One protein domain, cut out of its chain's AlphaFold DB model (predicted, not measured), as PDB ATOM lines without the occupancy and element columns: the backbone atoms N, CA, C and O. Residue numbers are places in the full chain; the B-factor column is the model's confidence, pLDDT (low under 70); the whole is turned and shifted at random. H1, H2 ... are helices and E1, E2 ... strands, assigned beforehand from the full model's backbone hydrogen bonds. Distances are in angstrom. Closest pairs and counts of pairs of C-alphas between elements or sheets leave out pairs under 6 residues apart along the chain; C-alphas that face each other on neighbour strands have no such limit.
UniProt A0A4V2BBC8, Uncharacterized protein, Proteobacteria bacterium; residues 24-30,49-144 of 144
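AT A GLANCE: This is residues 24 to 30 and 49 to 144 of the 144 residues of an uncharacterized protein of Proteobacteria bacterium (UniProt A0A4V2BBC8). Look for a sandwich of two unequal sheets: a twisted sheet of five strands, E3 E2 E4 E5 E6, and a smaller one, E1 E8 E7, over part of one face, with the strands crossed at 38 degrees. The single helix H1 covers part of the large sheet's other face, and E6 bends sharply near its start. You have 103 printed residues, with named elements in the order E1 E2 E3 H1 E4 E5 E6 E7 E8; both sheets are antiparallel and the class is mostly strand. The whole is compact, with a radius of gyration of the C-alphas of 13.0 A and spans of 38 by 29 by 20 A.

HOW THE PARTS SIT: Begin at E4, residues 86 to 92, an inner strand of the large sheet. On it follow E5, residues 97 to 106, and E6, residues 111 to 121, in a meander, each strand the antiparallel neighbour of the one before; find N 89 and O 101 at 2.7 A, and N 100 and O 118 at 2.8 A. E6 bends by 83 degrees at residue 114. E2, residues 51 to 56, is the other neighbour of E4, with N 54 and O 88 at 2.8 A. It forms a hairpin with the edge strand E3, residues 63 to 66, where N 64 and O 55 are 2.9 A apart. H1, residues 68 to 76, is on this sheet at a height of 9.1 A, slantwise to the strands; the closest C-alphas of H1 and E2 are those of Lys 68 and Tyr 53, 6.6 A apart. E3, H1 and E4 form a split strand-helix-strand unit, two strands running the same way with E2 between them, and its crossover is right-handed. In H1 every O i to N i+4 pair is within hydrogen-bond range. In the small sheet, E8, residues 137 to 143, stands between E1, residues 24 to 29, and E7, residues 126 to 129; look at N 27 and O 139, 2.8 A, and N 140 and O 127, 2.8 A. The facing parts of the two sheets are 9.7 A apart centre to centre. The closest C-alphas of E1 and E3 are those of Thr 27 and Ala 63, 6.0 A apart.

IN THESE COORDINATES: Find C-alpha 24 at (286.955, 240.991, 274.170), where E1 begins. From C-alpha 97 at (291.316, 231.757, 262.981), E5 runs 28.6 A; E6 spans 27.2 A, E4 19.6 A and E8 19.3 A. E8 ends at C-alpha 143, (291.173, 244.580, 271.626).

THE WHOLE: The C-alphas farthest apart are those of Gln 108 and Lys 144, 38.8 A. Residues 31 to 48 are not printed, and C-alphas 30 and 49 stand 29.8 A apart across that cut. Of the links printed whole, none is long. The mean pLDDT of the printed part is 75.7; 43 residues are under 70, among them 24 to 30 and 115 to 144.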
ATOM      1  N   LEU A  24     288.110 241.174 275.045       58.94
ATOM      2  CA  LEU A  24     286.955 240.991 274.170       58.94
ATOM      3  C   LEU A  24     285.864 241.848 274.775       58.94
ATOM      4  O   LEU A  24     285.532 241.718 275.947       58.94
ATOM      5  N   THR A  25     285.337 242.772 273.994       60.12
ATOM      6  CA  THR A  25     284.144 243.512 274.389       60.12
ATOM      7  C   THR A  25     283.019 243.046 273.490       60.12
ATOM      8  O   THR A  25     283.142 243.159 272.271       60.12
ATOM      9  N   CYS A  26     281.954 242.516 274.079       59.53
ATOM     10  CA  CYS A  26     280.789 242.045 273.346       59.53
ATOM     11  C   CYS A  26     279.604 242.972 273.572       59.53
ATOM     12  O   CYS A  26     279.348 243.424 274.684       59.53
ATOM     13  N   THR A  27     278.882 243.242 272.498       53.03
ATOM     14  CA  THR A  27     277.651 244.018 272.484       53.03
ATOM     15  C   THR A  27     276.580 243.193 271.807       53.03
ATOM     16  O   THR A  27     276.814 242.617 270.742       53.03
ATOM     17  N   VAL A  28     275.399 243.159 272.409       55.12
ATOM     18  CA  VAL A  28     274.217 242.614 271.751       55.12
ATOM     19  C   VAL A  28     273.595 243.720 270.921       55.12
ATOM     20  O   VAL A  28     273.546 244.881 271.327       55.12
ATOM     21  N   SER A  29     273.155 243.381 269.725       55.94
ATOM     22  CA  SER A  29     272.355 244.262 268.892       55.94
ATOM     23  C   SER A  29     271.209 243.453 268.328       55.94
ATOM     24  O   SER A  29     271.417 242.363 267.807       55.94
ATOM     25  N   VAL A  30     270.001 243.990 268.421       50.81
ATOM     26  CA  VAL A  30     268.849 243.430 267.718       50.81
ATOM     27  C   VAL A  30     268.920 243.958 266.286       50.81
ATOM     28  O   VAL A  30     268.886 245.179 266.100       50.81
ATOM     29  N   GLY A  49     293.272 226.128 273.402       56.12
ATOM     30  CA  GLY A  49     293.458 227.552 273.107       56.12
ATOM     31  C   GLY A  49     292.858 228.464 274.184       56.12
ATOM     32  O   GLY A  49     292.272 228.006 275.172       56.12
ATOM     33  N   THR A  50     292.985 229.783 274.004       69.44
ATOM     34  CA  THR A  50     292.323 230.756 274.891       69.44
ATOM     35  C   THR A  50     290.831 230.778 274.572       69.44
ATOM     36  O   THR A  50     290.418 231.281 273.528       69.44
ATOM     37  N   SER A  51     290.019 230.208 275.465       78.12
ATOM     38  CA  SER A  51     288.559 230.252 275.353       78.12
ATOM     39  C   SER A  51     287.982 231.441 276.109       78.12
ATOM     40  O   SER A  51     288.394 231.719 277.238       78.12
ATOM     41  N   ARG A  52     286.972 232.085 275.529       83.25
ATOM     42  CA  ARG A  52     286.199 233.156 276.167       83.25
ATOM     43  C   ARG A  52     284.729 232.820 276.171       83.25
ATOM     44  O   ARG A  52     284.234 232.221 275.222       83.25
ATOM     45  N   TYR A  53     284.050 233.224 277.232       86.50
ATOM     46  CA  TYR A  53     282.682 232.824 277.509       86.50
ATOM     47  C   TYR A  53     281.855 234.080 277.699       86.50
ATOM     48  O   TYR A  53     282.171 234.918 278.536       86.50
ATOM     49  N   VAL A  54     280.801 234.214 276.914       88.25
ATOM     50  CA  VAL A  54     279.906 235.363 276.949       88.25
ATOM     51  C   VAL A  54     278.517 234.847 277.252       88.25
ATOM     52  O   VAL A  54     278.020 233.939 276.587       88.25
ATOM     53  N   LEU A  55     277.915 235.410 278.288       90.25
ATOM     54  CA  LEU A  55     276.551 235.138 278.688       90.25
ATOM     55  C   LEU A  55     275.669 236.269 278.178       90.25
ATOM     56  O   LEU A  55     275.916 237.438 278.469       90.25
ATOM     57  N   VAL A  56     274.647 235.909 277.419       87.69
ATOM     58  CA  VAL A  56     273.607 236.820 276.961       87.69
ATOM     59  C   VAL A  56     272.360 236.541 277.784       87.69
ATOM     60  O   VAL A  56     271.928 235.391 277.871       87.69
ATOM     61  N   ASN A  57     271.784 237.578 278.389       86.62
ATOM     62  CA  ASN A  57     270.591 237.428 279.221       86.62
ATOM     63  C   ASN A  57     269.387 236.883 278.432       86.62
ATOM     64  O   ASN A  57     269.378 236.860 277.203       86.62
ATOM     65  N   LYS A  58     268.340 236.454 279.148       85.00
ATOM     66  CA  LYS A  58     267.151 235.823 278.543       85.00
ATOM     67  C   LYS A  58     266.419 236.759 277.587       85.00
ATOM     68  O   LYS A  58     265.816 236.310 276.624       85.00
ATOM     69  N   GLU A  59     266.478 238.055 277.872       82.06
ATOM     70  CA  GLU A  59     265.843 239.102 277.082       82.06
ATOM     71  C   GLU A  59     266.664 239.490 275.847       82.06
ATOM     72  O   GLU A  59     266.209 240.323 275.072       82.06
ATOM     73  N   LEU A  60     267.867 238.926 275.666       78.75
ATOM     74  CA  LEU A  60     268.740 239.188 274.518       78.75
ATOM     75  C   LEU A  60     269.090 240.677 274.352       78.75
ATOM     76  O   LEU A  60     269.202 241.199 273.246       78.75
ATOM     77  N   THR A  61     269.266 241.381 275.469       75.75
ATOM     78  CA  THR A  61     269.517 242.834 275.510       75.75
ATOM     79  C   THR A  61     270.902 243.190 276.030       75.75
ATOM     80  O   THR A  61     271.394 244.286 275.761       75.75
ATOM     81  N   ALA A  62     271.554 242.280 276.752       77.25
ATOM     82  CA  ALA A  62     272.865 242.501 277.340       77.25
ATOM     83  C   ALA A  62     273.744 241.256 277.202       77.25
ATOM     84  O   ALA A  62     273.267 240.127 277.307       77.25
ATOM     85  N   ALA A  63     275.038 241.489 276.988       81.88
ATOM     86  CA  ALA A  63     276.072 240.466 276.998       81.88
ATOM     87  C   ALA A  63     277.108 240.816 278.061       81.88
ATOM     88  O   ALA A  63     277.568 241.956 278.137       81.88
ATOM     89  N   GLU A  64     277.500 239.819 278.838       85.19
ATOM     90  CA  GLU A  64     278.569 239.918 279.818       85.19
ATOM     91  C   GLU A  64     279.593 238.822 279.543       85.19
ATOM     92  O   GLU A  64     279.246 237.656 279.349       85.19
ATOM     93  N   GLU A  65     280.872 239.183 279.538       86.12
ATOM     94  CA  GLU A  65     281.919 238.176 279.547       86.12
ATOM     95  C   GLU A  65     282.078 237.588 280.950       86.12
ATOM     96  O   GLU A  65     282.262 238.307 281.929       86.12
ATOM     97  N   ILE A  66     282.053 236.263 281.031       88.25
ATOM     98  CA  ILE A  66     282.188 235.504 282.268       88.25
ATOM     99  C   ILE A  66     283.493 234.706 282.238       88.25
ATOM    100  O   ILE A  66     283.983 234.306 281.179       88.25
ATOM    101  N   SER A  67     284.058 234.430 283.413       89.25
ATOM    102  CA  SER A  67     285.267 233.609 283.490       89.25
ATOM    103  C   SER A  67     284.988 232.147 283.116       89.25
ATOM    104  O   SER A  67     283.852 231.658 283.212       89.25
ATOM    105  N   LYS A  68     286.045 231.417 282.738       87.75
ATOM    106  CA  LYS A  68     285.975 229.972 282.480       87.75
ATOM    107  C   LYS A  68     285.461 229.217 283.704       87.75
ATOM    108  O   LYS A  68     284.631 228.325 283.568       87.75
ATOM    109  N   GLU A  69     285.929 229.582 284.892       92.06
ATOM    110  CA  GLU A  69     285.549 228.966 286.165       92.06
ATOM    111  C   GLU A  69     284.057 229.155 286.428       92.06
ATOM    112  O   GLU A  69     283.375 228.203 286.800       92.06
ATOM    113  N   ASN A  70     283.530 230.354 286.163       94.00
ATOM    114  CA  ASN A  70     282.111 230.645 286.318       94.00
ATOM    115  C   ASN A  70     281.258 229.829 285.330       94.00
ATOM    116  O   ASN A  70     280.286 229.183 285.724       94.00
ATOM    117  N   TYR A  71     281.653 229.772 284.053       91.62
ATOM    118  CA  TYR A  71     280.983 228.912 283.073       91.62
ATOM    119  C   TYR A  71     280.990 227.434 283.495       91.62
ATOM    120  O   TYR A  71     279.955 226.772 283.440       91.62
ATOM    121  N   LEU A  72     282.138 226.914 283.945       92.00
ATOM    122  CA  LEU A  72     282.265 225.523 284.383       92.00
ATOM    123  C   LEU A  72     281.426 225.228 285.631       92.00
ATOM    124  O   LEU A  72     280.790 224.177 285.675       92.00
ATOM    125  N   ALA A  73     281.376 226.145 286.602       94.12
ATOM    126  CA  ALA A  73     280.525 226.020 287.783       94.12
ATOM    127  C   ALA A  73     279.043 225.943 287.388       94.12
ATOM    128  O   ALA A  73     278.353 224.991 287.746       94.12
ATOM    129  N   ARG A  74     278.581 226.868 286.538       94.00
ATOM    130  CA  ARG A  74     277.211 226.852 286.006       94.00
ATOM    131  C   ARG A  74     276.915 225.564 285.244       94.00
ATOM    132  O   ARG A  74     275.859 224.980 285.439       94.00
ATOM    133  N   LYS A  75     277.842 225.080 284.412       91.31
ATOM    134  CA  LYS A  75     277.691 223.807 283.691       91.31
ATOM    135  C   LYS A  75     277.605 222.606 284.639       91.31
ATOM    136  O   LYS A  75     276.810 221.703 284.390       91.31
ATOM    137  N   ALA A  76     278.392 222.585 285.717       93.69
ATOM    138  CA  ALA A  76     278.331 221.536 286.738       93.69
ATOM    139  C   ALA A  76     276.967 221.513 287.451       93.69
ATOM    140  O   ALA A  76     276.434 220.444 287.737       93.69
ATOM    141  N   GLU A  77     276.355 222.683 287.628       95.31
ATOM    142  CA  GLU A  77     274.985 222.856 288.124       95.31
ATOM    143  C   GLU A  77     273.916 222.677 287.034       95.31
ATOM    144  O   GLU A  77     272.777 223.120 287.189       95.31
ATOM    145  N   LYS A  78     274.274 222.044 285.906       94.25
ATOM    146  CA  LYS A  78     273.398 221.858 284.743       94.25
ATOM    147  C   LYS A  78     272.743 223.167 284.317       94.25
ATOM    148  O   LYS A  78     271.576 223.185 284.002       94.25
ATOM    149  N   PHE A  79     273.453 224.281 284.358       94.31
ATOM    150  CA  PHE A  79     272.946 225.594 283.965       94.31
ATOM    151  C   PHE A  79     271.711 226.107 284.725       94.31
ATOM    152  O   PHE A  79     271.121 227.087 284.284       94.31
ATOM    153  N   ALA A  80     271.339 225.539 285.879       91.56
ATOM    154  CA  ALA A  80     270.113 225.911 286.598       91.56
ATOM    155  C   ALA A  80     269.971 227.428 286.857       91.56
ATOM    156  O   ALA A  80     268.883 227.983 286.719       91.56
ATOM    157  N   GLY A  81     271.069 228.125 287.171       91.75
ATOM    158  CA  GLY A  81     271.068 229.576 287.406       91.75
ATOM    159  C   GLY A  81     270.984 230.451 286.147       91.75
ATOM    160  O   GLY A  81     270.794 231.659 286.264       91.75
ATOM    161  N   ILE A  82     271.143 229.876 284.952       93.44
ATOM    162  CA  ILE A  82     271.150 230.608 283.675       93.44
ATOM    163  C   ILE A  82     270.279 229.947 282.595       93.44
ATOM    164  O   ILE A  82     270.433 230.247 281.418       93.44
ATOM    165  N   ASP A  83     269.353 229.071 282.980       93.50
ATOM    166  CA  ASP A  83     268.452 228.362 282.067       93.50
ATOM    167  C   ASP A  83     267.721 229.318 281.110       93.50
ATOM    168  O   ASP A  83     267.175 230.332 281.543       93.50
ATOM    169  N   GLY A  84     267.725 229.026 279.812       86.69
ATOM    170  CA  GLY A  84     267.163 229.868 278.752       86.69
ATOM    171  C   GLY A  84     268.026 231.064 278.323       86.69
ATOM    172  O   GLY A  84     267.663 231.752 277.375       86.69
ATOM    173  N   GLN A  85     269.163 231.327 278.975       90.75
ATOM    174  CA  GLN A  85     270.131 232.330 278.513       90.75
ATOM    175  C   GLN A  85     270.998 231.766 277.387       90.75
ATOM    176  O   GLN A  85     271.313 230.573 277.374       90.75
ATOM    177  N   ALA A  86     271.424 232.620 276.456       87.50
ATOM    178  CA  ALA A  86     272.358 232.201 275.418       87.50
ATOM    179  C   ALA A  86     273.798 232.277 275.938       87.50
ATOM    180  O   ALA A  86     274.215 233.248 276.566       87.50
ATOM    181  N   VAL A  87     274.575 231.234 275.658       87.44
ATOM    182  CA  VAL A  87     276.002 231.167 275.961       87.44
ATOM    183  C   VAL A  87     276.759 231.132 274.648       87.44
ATOM    184  O   VAL A  87     276.490 230.293 273.788       87.44
ATOM    185  N   VAL A  88     277.725 232.031 274.511       85.44
ATOM    186  CA  VAL A  88     278.622 232.120 273.363       85.44
ATOM    187  C   VAL A  88     280.043 231.830 273.825       85.44
ATOM    188  O   VAL A  88     280.525 232.403 274.799       85.44
ATOM    189  N   ILE A  89     280.717 230.931 273.124       85.00
ATOM    190  CA  ILE A  89     282.069 230.475 273.418       85.00
ATOM    191  C   ILE A  89     282.940 230.809 272.217       85.00
ATOM    192  O   ILE A  89     282.737 230.275 271.130       85.00
ATOM    193  N   PHE A  90     283.923 231.675 272.428       79.31
ATOM    194  CA  PHE A  90     284.946 232.000 271.443       79.31
ATOM    195  C   PHE A  90     286.186 231.167 271.742       79.31
ATOM    196  O   PHE A  90     286.696 231.204 272.862       79.31
ATOM    197  N   LEU A  91     286.677 230.429 270.758       77.06
ATOM    198  CA  LEU A  91     287.903 229.650 270.829       77.06
ATOM    199  C   LEU A  91     288.900 230.230 269.835       77.06
ATOM    200  O   LEU A  91     288.751 230.049 268.629       77.06
ATOM    201  N   GLN A  92     289.919 230.923 270.337       73.69
ATOM    202  CA  GLN A  92     291.019 231.329 269.477       73.69
ATOM    203  C   GLN A  92     291.860 230.098 269.131       73.69
ATOM    204  O   GLN A  92     292.440 229.478 270.022       73.69
ATOM    205  N   ASP A  93     291.892 229.770 267.844       67.12
ATOM    206  CA  ASP A  93     292.641 228.645 267.283       67.12
ATOM    207  C   ASP A  93     294.022 229.111 266.790       67.12
ATOM    208  O   ASP A  93     295.041 228.486 267.073       67.12
ATOM    209  N   SER A  94     294.088 230.291 266.161       68.12
ATOM    210  CA  SER A  94     295.348 230.947 265.795       68.12
ATOM    211  C   SER A  94     295.224 232.477 265.802       68.12
ATOM    212  O   SER A  94     294.201 233.040 266.196       68.12
ATOM    213  N   ASP A  95     296.265 233.182 265.354       66.81
ATOM    214  CA  ASP A  95     296.205 234.630 265.102       66.81
ATOM    215  C   ASP A  95     295.274 235.005 263.935       66.81
ATOM    216  O   ASP A  95     294.927 236.177 263.786       66.81
ATOM    217  N   LEU A  96     294.883 234.028 263.107       65.75
ATOM    218  CA  LEU A  96     294.087 234.220 261.891       65.75
ATOM    219  C   LEU A  96     292.735 233.497 261.933       65.75
ATOM    220  O   LEU A  96     291.855 233.827 261.145       65.75
ATOM    221  N   SER A  97     292.534 232.566 262.868       70.56
ATOM    222  CA  SER A  97     291.316 231.757 262.981       70.56
ATOM    223  C   SER A  97     290.710 231.800 264.384       70.56
ATOM    224  O   SER A  97     291.399 231.690 265.404       70.56
ATOM    225  N   MET A  98     289.380 231.899 264.436       73.06
ATOM    226  CA  MET A  98     288.604 231.716 265.660       73.06
ATOM    227  C   MET A  98     287.401 230.814 265.402       73.06
ATOM    228  O   MET A  98     286.618 231.049 264.483       73.06
ATOM    229  N   GLY A  99     287.260 229.789 266.235       73.62
ATOM    230  CA  GLY A  99     286.045 228.996 266.342       73.62
ATOM    231  C   GLY A  99     285.056 229.686 267.270       73.62
ATOM    232  O   GLY A  99     285.439 230.283 268.278       73.62
ATOM    233  N   ILE A 100     283.774 229.618 266.944       78.00
ATOM    234  CA  ILE A 100     282.717 230.186 267.764       78.00
ATOM    235  C   ILE A 100     281.603 229.166 267.899       78.00
ATOM    236  O   ILE A 100     281.087 228.695 266.894       78.00
ATOM    237  N   THR A 101     281.213 228.860 269.128       79.56
ATOM    238  CA  THR A 101     280.059 228.014 269.439       79.56
ATOM    239  C   THR A 101     279.053 228.845 270.207       79.56
ATOM    240  O   THR A 101     279.412 229.466 271.203       79.56
ATOM    241  N   TYR A 102     277.789 228.836 269.801       82.75
ATOM    242  CA  TYR A 102     276.712 229.379 270.627       82.75
ATOM    243  C   TYR A 102     275.660 228.312 270.907       82.75
ATOM    244  O   TYR A 102     275.538 227.357 270.150       82.75
ATOM    245  N   GLY A 103     274.877 228.493 271.969       84.31
ATOM    246  CA  GLY A 103     273.636 227.755 272.214       84.31
ATOM    247  C   GLY A 103     272.887 228.304 273.425       84.31
ATOM    248  O   GLY A 103     273.421 229.131 274.163       84.31
ATOM    249  N   PHE A 104     271.658 227.846 273.641       86.44
ATOM    250  CA  PHE A 104     270.866 228.207 274.818       86.44
ATOM    251  C   PHE A 104     271.127 227.220 275.944       86.44
ATOM    252  O   PHE A 104     271.160 226.010 275.717       86.44
ATOM    253  N   ALA A 105     271.334 227.725 277.154       90.31
ATOM    254  CA  ALA A 105     271.507 226.883 278.322       90.31
ATOM    255  C   ALA A 105     270.181 226.183 278.649       90.31
ATOM    256  O   ALA A 105     269.169 226.857 278.811       90.31
ATOM    257  N   ASP A 106     270.185 224.853 278.731       89.44
ATOM    258  CA  ASP A 106     269.011 224.052 279.088       89.44
ATOM    259  C   ASP A 106     269.311 223.254 280.353       89.44
ATOM    260  O   ASP A 106     270.186 222.374 280.367       89.44
ATOM    261  N   ALA A 107     268.578 223.567 281.420       92.50
ATOM    262  CA  ALA A 107     268.795 222.952 282.714       92.50
ATOM    263  C   ALA A 107     268.265 221.528 282.847       92.50
ATOM    264  O   ALA A 107     268.800 220.734 283.630       92.50
ATOM    265  N   GLN A 108     267.264 221.165 282.050       91.62
ATOM    266  CA  GLN A 108     266.755 219.799 282.010       91.62
ATOM    267  C   GLN A 108     267.730 218.890 281.263       91.62
ATOM    268  O   GLN A 108     268.062 217.802 281.740       91.62
ATOM    269  N   ALA A 109     268.229 219.351 280.116       87.94
ATOM    270  CA  ALA A 109     269.179 218.608 279.301       87.94
ATOM    271  C   ALA A 109     270.611 218.642 279.867       87.94
ATOM    272  O   ALA A 109     271.423 217.778 279.529       87.94
ATOM    273  N   GLY A 110     270.939 219.632 280.706       88.00
ATOM    274  CA  GLY A 110     272.274 219.827 281.278       88.00
ATOM    275  C   GLY A 110     273.341 220.156 280.230       88.00
ATOM    276  O   GLY A 110     274.517 219.832 280.407       88.00
ATOM    277  N   LYS A 111     272.935 220.755 279.109       88.69
ATOM    278  CA  LYS A 111     273.799 221.086 277.970       88.69
ATOM    279  C   LYS A 111     273.293 222.342 277.265       88.69
ATOM    280  O   LYS A 111     272.183 222.794 277.520       88.69
ATOM    281  N   LEU A 112     274.113 222.884 276.369       86.81
ATOM    282  CA  LEU A 112     273.641 223.891 275.426       86.81
ATOM    283  C   LEU A 112     272.800 223.203 274.340       86.81
ATOM    284  O   LEU A 112     273.187 222.145 273.837       86.81
ATOM    285  N   VAL A 113     271.660 223.792 273.990       82.56
ATOM    286  CA  VAL A 113     270.734 223.304 272.957       82.56
ATOM    287  C   VAL A 113     270.492 224.380 271.901       82.56
ATOM    288  O   VAL A 113     270.767 225.557 272.131       82.56
ATOM    289  N   ASN A 114     269.995 223.969 270.729       76.19
ATOM    290  CA  ASN A 114     269.698 224.858 269.595       76.19
ATOM    291  C   ASN A 114     270.879 225.772 269.216       76.19
ATOM    292  O   ASN A 114     270.708 226.935 268.852       76.19
ATOM    293  N   GLY A 115     272.086 225.234 269.369       69.94
ATOM    294  CA  GLY A 115     273.338 225.920 269.120       69.94
ATOM    295  C   GLY A 115     273.951 225.566 267.774       69.94
ATOM    296  O   GLY A 115     273.677 224.493 267.238       69.94
ATOM    297  N   VAL A 116     274.822 226.434 267.259       68.88
ATOM    298  CA  VAL A 116     275.717 226.095 266.144       68.88
ATOM    299  C   VAL A 116     277.146 226.539 266.423       68.88
ATOM    300  O   VAL A 116     277.402 227.406 267.263       68.88
ATOM    301  N   SER A 117     278.066 225.913 265.693       68.69
ATOM    302  CA  SER A 117     279.481 226.250 265.669       68.69
ATOM    303  C   SER A 117     279.866 226.753 264.281       68.69
ATOM    304  O   SER A 117     279.415 226.208 263.274       68.69
ATOM    305  N   ALA A 118     280.699 227.786 264.232       67.31
ATOM    306  CA  ALA A 118     281.235 228.357 263.005       67.31
ATOM    307  C   ALA A 118     282.712 228.718 263.193       67.31
ATOM    308  O   ALA A 118     283.175 228.910 264.318       67.31
ATOM    309  N   PHE A 119     283.436 228.855 262.087       65.88
ATOM    310  CA  PHE A 119     284.777 229.431 262.070       65.88
ATOM    311  C   PHE A 119     284.756 230.769 261.345       65.88
ATOM    312  O   PHE A 119     284.065 230.924 260.339       65.88
ATOM    313  N   SER A 120     285.536 231.723 261.843       62.97
ATOM    314  CA  SER A 120     285.746 233.008 261.185       62.97
ATOM    315  C   SER A 120     287.229 233.327 261.096       62.97
ATOM    316  O   SER A 120     287.994 233.062 262.028       62.97
ATOM    317  N   ASP A 121     287.602 233.958 259.985       65.31
ATOM    318  CA  ASP A 121     288.844 234.715 259.881       65.31
ATOM    319  C   ASP A 121     288.750 235.930 260.828       65.31
ATOM    320  O   ASP A 121     287.710 236.596 260.892       65.31
ATOM    321  N   VAL A 122     289.792 236.177 261.626       61.56
ATOM    322  CA  VAL A 122     289.843 237.273 262.617       61.56
ATOM    323  C   VAL A 122     290.608 238.506 262.136       61.56
ATOM    324  O   VAL A 122     290.838 239.433 262.920       61.56
ATOM    325  N   THR A 123     290.977 238.569 260.855       57.75
ATOM    326  CA  THR A 123     291.684 239.710 260.247       57.75
ATOM    327  C   THR A 123     290.990 241.056 260.491       57.75
ATOM    328  O   THR A 123     291.675 242.051 260.743       57.75
ATOM    329  N   GLU A 124     289.652 241.098 260.550       54.41
ATOM    330  CA  GLU A 124     288.884 242.326 260.831       54.41
ATOM    331  C   GLU A 124     288.614 242.603 262.328       54.41
ATOM    332  O   GLU A 124     288.006 243.617 262.686       54.41
ATOM    333  N   ARG A 125     289.106 241.749 263.242       61.00
ATOM    334  CA  ARG A 125     289.028 241.887 264.722       61.00
ATOM    335  C   ARG A 125     287.624 242.099 265.306       61.00
ATOM    336  O   ARG A 125     287.490 242.415 266.493       61.00
ATOM    337  N   THR A 126     286.598 241.940 264.484       57.03
ATOM    338  CA  THR A 126     285.189 242.099 264.824       57.03
ATOM    339  C   THR A 126     284.484 240.837 264.378       57.03
ATOM    340  O   THR A 126     284.552 240.464 263.213       57.03
ATOM    341  N   LEU A 127     283.831 240.173 265.318       63.50
ATOM    342  CA  LEU A 127     283.099 238.939 265.087       63.50
ATOM    343  C   LEU A 127     281.632 239.223 265.338       63.50
ATOM    344  O   LEU A 127     281.285 239.708 266.410       63.50
ATOM    345  N   VAL A 128     280.780 238.940 264.360       58.59
ATOM    346  CA  VAL A 128     279.333 239.104 264.502       58.59
ATOM    347  C   VAL A 128     278.683 237.746 264.339       58.59
ATOM    348  O   VAL A 128     278.831 237.095 263.310       58.59
ATOM    349  N   LEU A 129     277.964 237.321 265.369       64.94
ATOM    350  CA  LEU A 129     277.184 236.094 265.354       64.94
ATOM    351  C   LEU A 129     275.723 236.426 265.139       64.94
ATOM    352  O   LEU A 129     275.177 237.268 265.848       64.94
ATOM    353  N   PHE A 130     275.099 235.696 264.221       61.19
ATOM    354  CA  PHE A 130     273.660 235.692 264.008       61.19
ATOM    355  C   PHE A 130     273.135 234.301 264.354       61.19
ATOM    356  O   PHE A 130     273.195 233.400 263.514       61.19
ATOM    357  N   PRO A 131     272.677 234.082 265.595       60.66
ATOM    358  CA  PRO A 131     272.002 232.854 265.959       60.66
ATOM    359  C   PRO A 131     270.848 232.554 265.000       60.66
ATOM    360  O   PRO A 131     270.071 233.441 264.642       60.66
ATOM    361  N   LEU A 132     270.754 231.300 264.557       49.34
ATOM    362  CA  LEU A 132     269.611 230.794 263.807       49.34
ATOM    363  C   LEU A 132     268.345 231.117 264.608       49.34
ATOM    364  O   LEU A 132     268.259 230.767 265.784       49.34
ATOM    365  N   ASN A 133     267.402 231.800 263.951       54.41
ATOM    366  CA  ASN A 133     266.260 232.533 264.523       54.41
ATOM    367  C   ASN A 133     266.573 233.973 264.981       54.41
ATOM    368  O   ASN A 133     266.205 234.345 266.080       54.41
ATOM    369  N   GLN A 134     267.272 234.747 264.139       54.56
ATOM    370  CA  GLN A 134     267.160 236.187 263.773       54.56
ATOM    371  C   GLN A 134     266.765 237.285 264.794       54.56
ATOM    372  O   GLN A 134     266.740 238.454 264.414       54.56
ATOM    373  N   GLU A 135     266.498 236.989 266.061       55.72
ATOM    374  CA  GLU A 135     266.020 237.957 267.057       55.72
ATOM    375  C   GLU A 135     267.156 238.776 267.681       55.72
ATOM    376  O   GLU A 135     266.911 239.820 268.281       55.72
ATOM    377  N   PHE A 136     268.411 238.348 267.525       61.16
ATOM    378  CA  PHE A 136     269.565 239.093 268.016       61.16
ATOM    379  C   PHE A 136     270.840 238.765 267.242       61.16
ATOM    380  O   PHE A 136     270.952 237.738 266.578       61.16
ATOM    381  N   ALA A 137     271.816 239.658 267.348       63.06
ATOM    382  CA  ALA A 137     273.184 239.454 266.922       63.06
ATOM    383  C   ALA A 137     274.130 239.801 268.075       63.06
ATOM    384  O   ALA A 137     273.904 240.758 268.820       63.06
ATOM    385  N   VAL A 138     275.213 239.041 268.214       64.81
ATOM    386  CA  VAL A 138     276.274 239.342 269.182       64.81
ATOM    387  C   VAL A 138     277.504 239.778 268.409       64.81
ATOM    388  O   VAL A 138     278.117 238.977 267.707       64.81
ATOM    389  N   GLY A 139     277.846 241.058 268.525       64.19
ATOM    390  CA  GLY A 139     279.076 241.626 267.987       64.19
ATOM    391  C   GLY A 139     280.148 241.662 269.066       64.19
ATOM    392  O   GLY A 139     279.967 242.324 270.083       64.19
ATOM    393  N   CYS A 140     281.269 240.985 268.860       63.75
ATOM    394  CA  CYS A 140     282.405 240.992 269.770       63.75
ATOM    395  C   CYS A 140     283.640 241.577 269.088       63.75
ATOM    396  O   CYS A 140     284.001 241.193 267.977       63.75
ATOM    397  N   ARG A 141     284.308 242.509 269.769       65.69
ATOM    398  CA  ARG A 141     285.537 243.151 269.302       65.69
ATOM    399  C   ARG A 141     286.721 242.680 270.126       65.69
ATOM    400  O   ARG A 141     286.711 242.826 271.347       65.69
ATOM    401  N   ILE A 142     287.757 242.188 269.453       63.25
ATOM    402  CA  ILE A 142     289.019 241.776 270.073       63.25
ATOM    403  C   ILE A 142     289.937 243.006 270.151       63.25
ATOM    404  O   ILE A 142     290.383 243.532 269.126       63.25
ATOM    405  N   LYS A 143     290.197 243.511 271.361       57.91
ATOM    406  CA  LYS A 143     291.173 244.580 271.626       57.91
ATOM    407  C   LYS A 143     292.542 243.967 271.924       57.91
ATOM    408  O   LYS A 143     292.624 243.007 272.684       57.91
ATOM    409  N   LYS A 144     293.591 244.532 271.321       53.94
ATOM    410  CA  LYS A 144     294.983 244.293 271.727       53.94
ATOM    411  C   LYS A 144     295.303 245.084 272.988       53.94
ATOM    412  O   LYS A 144     294.752 246.203 273.099       53.94
TER     413      LYS A 144